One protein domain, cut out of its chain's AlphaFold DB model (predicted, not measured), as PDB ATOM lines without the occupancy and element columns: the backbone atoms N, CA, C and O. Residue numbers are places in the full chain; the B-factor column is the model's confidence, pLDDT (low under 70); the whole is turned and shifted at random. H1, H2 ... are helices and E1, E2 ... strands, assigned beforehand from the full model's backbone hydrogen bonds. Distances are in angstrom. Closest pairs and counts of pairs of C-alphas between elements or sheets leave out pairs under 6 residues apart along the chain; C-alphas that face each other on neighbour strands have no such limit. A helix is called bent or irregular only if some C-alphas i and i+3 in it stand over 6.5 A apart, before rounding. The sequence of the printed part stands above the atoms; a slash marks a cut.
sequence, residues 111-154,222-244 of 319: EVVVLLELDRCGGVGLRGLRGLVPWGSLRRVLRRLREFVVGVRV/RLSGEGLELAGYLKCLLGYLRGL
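What this domain is: This is residues 111 to 154 and 222 to 244 of the 319 residues of an uncharacterized protein of Odinarchaeota archaeon (strain LCB_4) (UniProt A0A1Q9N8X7). A short helix, H1, makes the middle; the long helix H4 crosses it at nearly a right angle on one side, while the smaller helices H2 and H3 lie round its other side. The single named strand, E1, has a short antiparallel pairing of residues 149 to 150 with residues 222 to 223, and the far end of the printed part, residues 239 to 244, sticks out as a free arm. The printed part has 67 residues, with four named helices and one named strand in the order H1, H2, H3, E1, H4; the class is mostly helix. The whole is compact, with a radius of gyration of the C-alphas of 11.9 A and spans of 37 by 25 by 20 A.

How they stand to each other: Begin with the longest helix, H4, residues 225 to 242. With its residues 227 to 235 alone it touches H1, residues 111 to 121, about perpendicular at 80 degrees; look at their closest C-alphas, those of Leu 115 and Ala 231, 5.7 A apart. H1 only just touches H2, residues 126 to 132, with 3 pairs of C-alphas within 8 A, the closest being Val 114 and Leu 129 at 6.9 A; the two run opposite ways at a steep tilt of 66 degrees. H3, residues 135 to 144, is close to but not clearly touching H1, about perpendicular at 85 degrees, and their closest C-alphas, Glu 111 and Val 141, are 5.8 A apart. E1, residues 149 to 153, pairs with no named strand; its closest C-alpha to H4 is that of Val 149, 6.3 A from that of Gly 227. H4 is apart from H2 and from H3. In H1 and H4 every O i to N i+4 pair is within hydrogen-bond range; in H3 4 of 6 are, and in H2 1 of 3, beside 3 of 4 O i to N i+3 pairs.

Where its parts are: Find C-alpha 225 at (165.417, 173.639, 273.565); from there H4 runs 25.5 A to C-alpha 242 at (164.020, 153.343, 258.119). H1 begins at C-alpha 111, (168.879, 171.843, 258.070), and is 15.4 A long. H2 measures 10.3 A, H3 14.9 A and E1 13.0 A from first to last C-alpha. H3 is only just irregular: C-alphas 136 and 139 are 7.0 A apart.

The domain as a whole: The two C-alphas farthest apart are those of Val 154 and Leu 244, at 40.1 A. Residues 155 to 221 are not printed, and C-alphas 154 and 222 stand 11.4 A apart across this cut, which falls in the link from E1 to H4. The links H1 to H2, H2 to H3 and H3 to E1 are tight. The mean pLDDT of the printed part is 88.7, and no printed residue is under 70.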
ATOM      1  N   GLU A 111     169.322 171.678 256.688       93.56
ATOM      2  CA  GLU A 111     168.879 171.843 258.070       93.56
ATOM      3  C   GLU A 111     168.688 170.498 258.784       93.56
ATOM      4  O   GLU A 111     169.125 170.359 259.918       93.56
ATOM      5  N   VAL A 112     168.113 169.497 258.104       94.12
ATOM      6  CA  VAL A 112     167.885 168.145 258.645       94.12
ATOM      7  C   VAL A 112     169.198 167.505 259.085       94.12
ATOM      8  O   VAL A 112     169.293 166.974 260.185       94.12
ATOM      9  N   VAL A 113     170.224 167.609 258.236       92.38
ATOM     10  CA  VAL A 113     171.556 167.047 258.492       92.38
ATOM     11  C   VAL A 113     172.202 167.733 259.691       92.38
ATOM     12  O   VAL A 113     172.729 167.063 260.570       92.38
ATOM     13  N   VAL A 114     172.141 169.070 259.745       93.50
ATOM     14  CA  VAL A 114     172.733 169.839 260.849       93.50
ATOM     15  C   VAL A 114     172.031 169.531 262.168       93.50
ATOM     16  O   VAL A 114     172.711 169.267 263.149       93.50
ATOM     17  N   LEU A 115     170.698 169.540 262.201       95.31
ATOM     18  CA  LEU A 115     169.938 169.314 263.432       95.31
ATOM     19  C   LEU A 115     170.182 167.914 264.000       95.31
ATOM     20  O   LEU A 115     170.511 167.788 265.175       95.31
ATOM     21  N   LEU A 116     170.091 166.880 263.158       93.94
ATOM     22  CA  LEU A 116     170.303 165.499 263.595       93.94
ATOM     23  C   LEU A 116     171.752 165.234 264.014       93.94
ATOM     24  O   LEU A 116     171.979 164.492 264.964       93.94
ATOM     25  N   GLU A 117     172.736 165.851 263.359       90.50
ATOM     26  CA  GLU A 117     174.132 165.692 263.772       90.50
ATOM     27  C   GLU A 117     174.440 166.422 265.087       90.50
ATOM     28  O   GLU A 117     175.146 165.891 265.944       90.50
ATOM     29  N   LEU A 118     173.917 167.639 265.267       92.12
ATOM     30  CA  LEU A 118     174.104 168.389 266.510       92.12
ATOM     31  C   LEU A 118     173.455 167.689 267.703       92.12
ATOM     32  O   LEU A 118     174.035 167.701 268.786       92.12
ATOM     33  N   ASP A 119     172.293 167.075 267.491       93.12
ATOM     34  CA  ASP A 119     171.652 166.211 268.477       93.12
ATOM     35  C   ASP A 119     172.535 164.996 268.805       93.12
ATOM     36  O   ASP A 119     172.879 164.786 269.968       93.12
ATOM     37  N   ARG A 120     172.984 164.253 267.782       87.69
ATOM     38  CA  ARG A 120     173.786 163.032 267.951       87.69
ATOM     39  C   ARG A 120     175.087 163.275 268.712       87.69
ATOM     40  O   ARG A 120     175.490 162.449 269.525       87.69
ATOM     41  N   CYS A 121     175.773 164.379 268.423       81.56
ATOM     42  CA  CYS A 121     177.094 164.668 268.982       81.56
ATOM     43  C   CYS A 121     177.064 165.581 270.217       81.56
ATOM     44  O   CYS A 121     178.120 165.858 270.783       81.56
ATOM     45  N   GLY A 122     175.909 166.137 270.601       79.19
ATOM     46  CA  GLY A 122     175.794 167.125 271.687       79.19
ATOM     47  C   GLY A 122     176.507 168.467 271.425       79.19
ATOM     48  O   GLY A 122     176.491 169.374 272.263       79.19
ATOM     49  N   GLY A 123     177.148 168.616 270.264       83.12
ATOM     50  CA  GLY A 123     177.743 169.852 269.779       83.12
ATOM     51  C   GLY A 123     178.865 169.628 268.772       83.12
ATOM     52  O   GLY A 123     179.738 168.787 268.970       83.12
ATOM     53  N   VAL A 124     178.874 170.409 267.689       84.75
ATOM     54  CA  VAL A 124     179.837 170.238 266.590       84.75
ATOM     55  C   VAL A 124     180.415 171.582 266.161       84.75
ATOM     56  O   VAL A 124     179.711 172.583 266.020       84.75
ATOM     57  N   GLY A 125     181.731 171.625 265.946       84.50
ATOM     58  CA  GLY A 125     182.403 172.797 265.387       84.50
ATOM     59  C   GLY A 125     182.140 172.968 263.887       84.50
ATOM     60  O   GLY A 125     181.787 172.026 263.178       84.50
ATOM     61  N   LEU A 126     182.405 174.163 263.352       84.94
ATOM     62  CA  LEU A 126     182.160 174.470 261.933       84.94
ATOM     63  C   LEU A 126     182.862 173.500 260.958       84.94
ATOM     64  O   LEU A 126     182.323 173.193 259.895       84.94
ATOM     65  N   ARG A 127     184.058 173.010 261.315       80.62
ATOM     66  CA  ARG A 127     184.798 172.025 260.505       80.62
ATOM     67  C   ARG A 127     184.086 170.673 260.432       80.62
ATOM     68  O   ARG A 127     184.051 170.105 259.349       80.62
ATOM     69  N   GLY A 128     183.492 170.205 261.532       79.56
ATOM     70  CA  GLY A 128     182.725 168.954 261.543       79.56
ATOM     71  C   GLY A 128     181.489 169.055 260.650       79.56
ATOM     72  O   GLY A 128     181.281 168.223 259.775       79.56
ATOM     73  N   LEU A 129     180.747 170.164 260.753       86.38
ATOM     74  CA  LEU A 129     179.574 170.401 259.904       86.38
ATOM     75  C   LEU A 129     179.921 170.545 258.412       86.38
ATOM     76  O   LEU A 129     179.120 170.176 257.553       86.38
ATOM     77  N   ARG A 130     181.115 171.056 258.080       82.81
ATOM     78  CA  ARG A 130     181.591 171.172 256.690       82.81
ATOM     79  C   ARG A 130     181.778 169.811 256.008       82.81
ATOM     80  O   ARG A 130     181.646 169.755 254.790       82.81
ATOM     81  N   GLY A 131     182.073 168.745 256.755       76.56
ATOM     82  CA  GLY A 131     182.145 167.389 256.193       76.56
ATOM     83  C   GLY A 131     180.782 166.880 255.709       76.56
ATOM     84  O   GLY A 131     180.692 166.155 254.726       76.56
ATOM     85  N   LEU A 132     179.701 167.328 256.348       81.75
ATOM     86  CA  LEU A 132     178.350 166.822 256.098       81.75
ATOM     87  C   LEU A 132     177.556 167.692 255.116       81.75
ATOM     88  O   LEU A 132     176.759 167.188 254.323       81.75
ATOM     89  N   VAL A 133     177.783 169.008 255.145       85.00
ATOM     90  CA  VAL A 133     177.024 169.992 254.364       85.00
ATOM     91  C   VAL A 133     177.949 170.776 253.426       85.00
ATOM     92  O   VAL A 133     178.962 171.315 253.882       85.00
ATOM     93  N   PRO A 134     177.586 170.951 252.136       84.19
ATOM     94  CA  PRO A 134     178.365 171.768 251.210       84.19
ATOM     95  C   PRO A 134     178.614 173.181 251.742       84.19
ATOM     96  O   PRO A 134     177.694 173.862 252.208       84.19
ATOM     97  N   TRP A 135     179.852 173.665 251.610       81.31
ATOM     98  CA  TRP A 135     180.284 174.942 252.188       81.31
ATOM     99  C   TRP A 135     179.410 176.134 251.767       81.31
ATOM    100  O   TRP A 135     179.008 176.942 252.606       81.31
ATOM    101  N   GLY A 136     179.035 176.203 250.483       82.12
ATOM    102  CA  GLY A 136     178.161 177.256 249.950       82.12
ATOM    103  C   GLY A 136     176.738 177.249 250.530       82.12
ATOM    104  O   GLY A 136     176.020 178.249 250.443       82.12
ATOM    105  N   SER A 137     176.314 176.147 251.147       85.88
ATOM    106  CA  SER A 137     175.015 176.018 251.811       85.88
ATOM    107  C   SER A 137     175.110 176.202 253.324       85.88
ATOM    108  O   SER A 137     174.196 176.791 253.900       85.88
ATOM    109  N   LEU A 138     176.208 175.776 253.958       89.12
ATOM    110  CA  LEU A 138     176.336 175.698 255.418       89.12
ATOM    111  C   LEU A 138     176.046 177.027 256.131       89.12
ATOM    112  O   LEU A 138     175.225 177.065 257.042       89.12
ATOM    113  N   ARG A 139     176.636 178.143 255.682       87.38
ATOM    114  CA  ARG A 139     176.377 179.464 256.296       87.38
ATOM    115  C   ARG A 139     174.901 179.863 256.235       87.38
ATOM    116  O   ARG A 139     174.368 180.424 257.188       87.38
ATOM    117  N   ARG A 140     174.226 179.570 255.117       89.00
ATOM    118  CA  ARG A 140     172.802 179.892 254.934       89.00
ATOM    119  C   ARG A 140     171.910 179.007 255.800       89.00
ATOM    120  O   ARG A 140     170.911 179.505 256.305       89.00
ATOM    121  N   VAL A 141     172.281 177.735 255.956       91.75
ATOM    122  CA  VAL A 141     171.603 176.772 256.837       91.75
ATOM    123  C   VAL A 141     171.704 177.234 258.286       91.75
ATOM    124  O   VAL A 141     170.675 177.440 258.915       91.75
ATOM    125  N   LEU A 142     172.915 177.513 258.778       90.94
ATOM    126  CA  LEU A 142     173.121 177.996 260.148       90.94
ATOM    127  C   LEU A 142     172.367 179.301 260.422       90.94
ATOM    128  O   LEU A 142     171.763 179.450 261.475       90.94
ATOM    129  N   ARG A 143     172.324 180.223 259.452       89.44
ATOM    130  CA  ARG A 143     171.535 181.458 259.576       89.44
ATOM    131  C   ARG A 143     170.031 181.194 259.710       89.44
ATOM    132  O   ARG A 143     169.371 181.902 260.459       89.44
ATOM    133  N   ARG A 144     169.481 180.219 258.975       89.81
ATOM    134  CA  ARG A 144     168.060 179.833 259.085       89.81
ATOM    135  C   ARG A 144     167.757 179.105 260.389       89.81
ATOM    136  O   ARG A 144     166.656 179.227 260.898       89.81
ATOM    137  N   LEU A 145     168.739 178.388 260.924       92.81
ATOM    138  CA  LEU A 145     168.629 177.660 262.182       92.81
ATOM    139  C   LEU A 145     168.987 178.495 263.417       92.81
ATOM    140  O   LEU A 145     169.143 177.925 264.484       92.81
ATOM    141  N   ARG A 146     169.130 179.820 263.311       91.38
ATOM    142  CA  ARG A 146     169.614 180.675 264.414       91.38
ATOM    143  C   ARG A 146     168.798 180.582 265.714       91.38
ATOM    144  O   ARG A 146     169.357 180.801 266.776       91.38
ATOM    145  N   GLU A 147     167.503 180.281 265.615       91.38
ATOM    146  CA  GLU A 147     166.591 180.097 266.760       91.38
ATOM    147  C   GLU A 147     166.713 178.674 267.353       91.38
ATOM    148  O   GLU A 147     166.586 178.460 268.556       91.38
ATOM    149  N   PHE A 148     167.112 177.703 266.526       94.19
ATOM    150  CA  PHE A 148     167.244 176.285 266.882       94.19
ATOM    151  C   PHE A 148     168.673 175.879 267.275       94.19
ATOM    152  O   PHE A 148     168.897 174.793 267.811       94.19
ATOM    153  N   VAL A 149     169.666 176.712 266.957       93.31
ATOM    154  CA  VAL A 149     171.092 176.405 267.096       93.31
ATOM    155  C   VAL A 149     171.817 177.557 267.776       93.31
ATOM    156  O   VAL A 149     171.922 178.657 267.234       93.31
ATOM    157  N   VAL A 150     172.412 177.266 268.929       91.81
ATOM    158  CA  VAL A 150     173.211 178.206 269.716       91.81
ATOM    159  C   VAL A 150     174.702 177.982 269.486       91.81
ATOM    160  O   VAL A 150     175.201 176.856 269.472       91.81
ATOM    161  N   GLY A 151     175.435 179.075 269.286       86.69
ATOM    162  CA  GLY A 151     176.889 179.058 269.186       86.69
ATOM    163  C   GLY A 151     177.526 179.268 270.555       86.69
ATOM    164  O   GLY A 151     177.450 180.361 271.107       86.69
ATOM    165  N   VAL A 152     178.202 178.252 271.080       82.00
ATOM    166  CA  VAL A 152     178.959 178.329 272.331       82.00
ATOM    167  C   VAL A 152     180.437 178.473 271.994       82.00
ATOM    168  O   VAL A 152     181.032 177.617 271.332       82.00
ATOM    169  N   ARG A 153     181.059 179.572 272.435       78.00
ATOM    170  CA  ARG A 153     182.520 179.685 272.383       78.00
ATOM    171  C   ARG A 153     183.104 178.761 273.434       78.00
ATOM    172  O   ARG A 153     182.945 178.994 274.629       78.00
ATOM    173  N   VAL A 154     183.810 177.740 272.979       71.00
ATOM    174  CA  VAL A 154     184.599 176.902 273.872       71.00
ATOM    175  C   VAL A 154     185.934 177.603 274.072       71.00
ATOM    176  O   VAL A 154     186.556 178.043 273.104       71.00
ATOM    177  N   ARG A 222     175.420 174.023 269.142       92.56
ATOM    178  CA  ARG A 222     174.562 173.093 269.893       92.56
ATOM    179  C   ARG A 222     173.100 173.395 269.607       92.56
ATOM    180  O   ARG A 222     172.789 174.496 269.159       92.56
ATOM    181  N   LEU A 223     172.216 172.442 269.874       94.88
ATOM    182  CA  LEU A 223     170.778 172.683 269.791       94.88
ATOM    183  C   LEU A 223     170.297 173.527 270.977       94.88
ATOM    184  O   LEU A 223     170.786 173.364 272.095       94.88
ATOM    185  N   SER A 224     169.361 174.438 270.714       94.19
ATOM    186  CA  SER A 224     168.518 175.048 271.749       94.19
ATOM    187  C   SER A 224     167.422 174.064 272.193       94.19
ATOM    188  O   SER A 224     167.312 172.975 271.630       94.19
ATOM    189  N   GLY A 225     166.588 174.440 273.172       93.44
ATOM    190  CA  GLY A 225     165.417 173.639 273.565       93.44
ATOM    191  C   GLY A 225     164.471 173.372 272.387       93.44
ATOM    192  O   GLY A 225     164.203 172.220 272.062       93.44
ATOM    193  N   GLU A 226     164.088 174.421 271.656       94.25
ATOM    194  CA  GLU A 226     163.297 174.304 270.418       94.25
ATOM    195  C   GLU A 226     164.019 173.465 269.349       94.25
ATOM    196  O   GLU A 226     163.406 172.705 268.595       94.25
ATOM    197  N   GLY A 227     165.350 173.574 269.279       95.31
ATOM    198  CA  GLY A 227     166.175 172.750 268.399       95.31
ATOM    199  C   GLY A 227     166.102 171.260 268.727       95.31
ATOM    200  O   GLY A 227     166.070 170.444 267.804       95.31
ATOM    201  N   LEU A 228     166.049 170.903 270.014       95.56
ATOM    202  CA  LEU A 228     165.894 169.521 270.478       95.56
ATOM    203  C   LEU A 228     164.507 168.968 270.145       95.56
ATOM    204  O   LEU A 228     164.412 167.837 269.673       95.56
ATOM    205  N   GLU A 229     163.444 169.756 270.311       94.88
ATOM    206  CA  GLU A 229     162.085 169.352 269.918       94.88
ATOM    207  C   GLU A 229     161.995 169.074 268.414       94.88
ATOM    208  O   GLU A 229     161.511 168.022 267.980       94.88
ATOM    209  N   LEU A 230     162.544 169.981 267.602       94.56
ATOM    210  CA  LEU A 230     162.595 169.810 266.156       94.56
ATOM    211  C   LEU A 230     163.456 168.602 265.752       94.56
ATOM    212  O   LEU A 230     163.088 167.860 264.838       94.56
ATOM    213  N   ALA A 231     164.585 168.368 266.425       95.31
ATOM    214  CA  ALA A 231     165.391 167.169 266.218       95.31
ATOM    215  C   ALA A 231     164.626 165.893 266.614       95.31
ATOM    216  O   ALA A 231     164.720 164.889 265.907       95.31
ATOM    217  N   GLY A 232     163.812 165.943 267.671       94.69
ATOM    218  CA  GLY A 232     162.906 164.868 268.079       94.69
ATOM    219  C   GLY A 232     161.903 164.506 266.984       94.69
ATOM    220  O   GLY A 232     161.815 163.341 266.592       94.69
ATOM    221  N   TYR A 233     161.231 165.500 266.395       94.06
ATOM    222  CA  TYR A 233     160.376 165.289 265.219       94.06
ATOM    223  C   TYR A 233     161.148 164.612 264.073       94.06
ATOM    224  O   TYR A 233     160.673 163.648 263.466       94.06
ATOM    225  N   LEU A 234     162.364 165.089 263.781       95.06
ATOM    226  CA  LEU A 234     163.188 164.538 262.706       95.06
ATOM    227  C   LEU A 234     163.628 163.098 262.982       95.06
ATOM    228  O   LEU A 234     163.687 162.307 262.043       95.06
ATOM    229  N   LYS A 235     163.889 162.734 264.241       93.62
ATOM    230  CA  LYS A 235     164.159 161.349 264.647       93.62
ATOM    231  C   LYS A 235     162.946 160.450 264.443       93.62
ATOM    232  O   LYS A 235     163.111 159.344 263.938       93.62
ATOM    233  N   CYS A 236     161.741 160.921 264.771       92.25
ATOM    234  CA  CYS A 236     160.509 160.178 264.506       92.25
ATOM    235  C   CYS A 236     160.336 159.914 263.005       92.25
ATOM    236  O   CYS A 236     160.093 158.776 262.606       92.25
ATOM    237  N   LEU A 237     160.544 160.936 262.167       91.56
ATOM    238  CA  LEU A 237     160.536 160.766 260.714       91.56
ATOM    239  C   LEU A 237     161.625 159.784 260.254       91.56
ATOM    240  O   LEU A 237     161.359 158.918 259.427       91.56
ATOM    241  N   LEU A 238     162.842 159.895 260.786       91.38
ATOM    242  CA  LEU A 238     163.957 159.013 260.442       91.38
ATOM    243  C   LEU A 238     163.639 157.548 260.769       91.38
ATOM    244  O   LEU A 238     163.830 156.677 259.922       91.38
ATOM    245  N   GLY A 239     163.128 157.284 261.975       88.62
ATOM    246  CA  GLY A 239     162.709 155.955 262.413       88.62
ATOM    247  C   GLY A 239     161.586 155.398 261.542       88.62
ATOM    248  O   GLY A 239     161.665 154.253 261.099       88.62
ATOM    249  N   TYR A 240     160.601 156.235 261.206       88.19
ATOM    250  CA  TYR A 240     159.529 155.870 260.287       88.19
ATOM    251  C   TYR A 240     160.080 155.467 258.913       88.19
ATOM    252  O   TYR A 240     159.797 154.376 258.430       88.19
ATOM    253  N   LEU A 241     160.936 156.299 258.308       88.69
ATOM    254  CA  LEU A 241     161.508 156.053 256.980       88.69
ATOM    255  C   LEU A 241     162.422 154.822 256.932       88.69
ATOM    256  O   LEU A 241     162.409 154.104 255.930       88.69
ATOM    257  N   ARG A 242     163.182 154.551 257.999       85.81
ATOM    258  CA  ARG A 242     164.020 153.343 258.119       85.81
ATOM    259  C   ARG A 242     163.202 152.058 258.023       85.81
ATOM    260  O   ARG A 242     163.661 151.095 257.420       85.81
ATOM    261  N   GLY A 243     161.977 152.063 258.549       80.69
ATOM    262  CA  GLY A 243     161.052 150.937 258.418       80.69
ATOM    263  C   GLY A 243     160.490 150.739 257.004       80.69
ATOM    264  O   GLY A 243     159.918 149.689 256.721       80.69
ATOM    265  N   LEU A 244     160.631 151.723 256.107       81.00
ATOM    266  CA  LEU A 244     160.022 151.698 254.771       81.00
ATOM    267  C   LEU A 244     160.994 151.359 253.648       81.00
ATOM    268  O   LEU A 244     160.568 150.838 252.617       81.00
TER     269      LEU A 244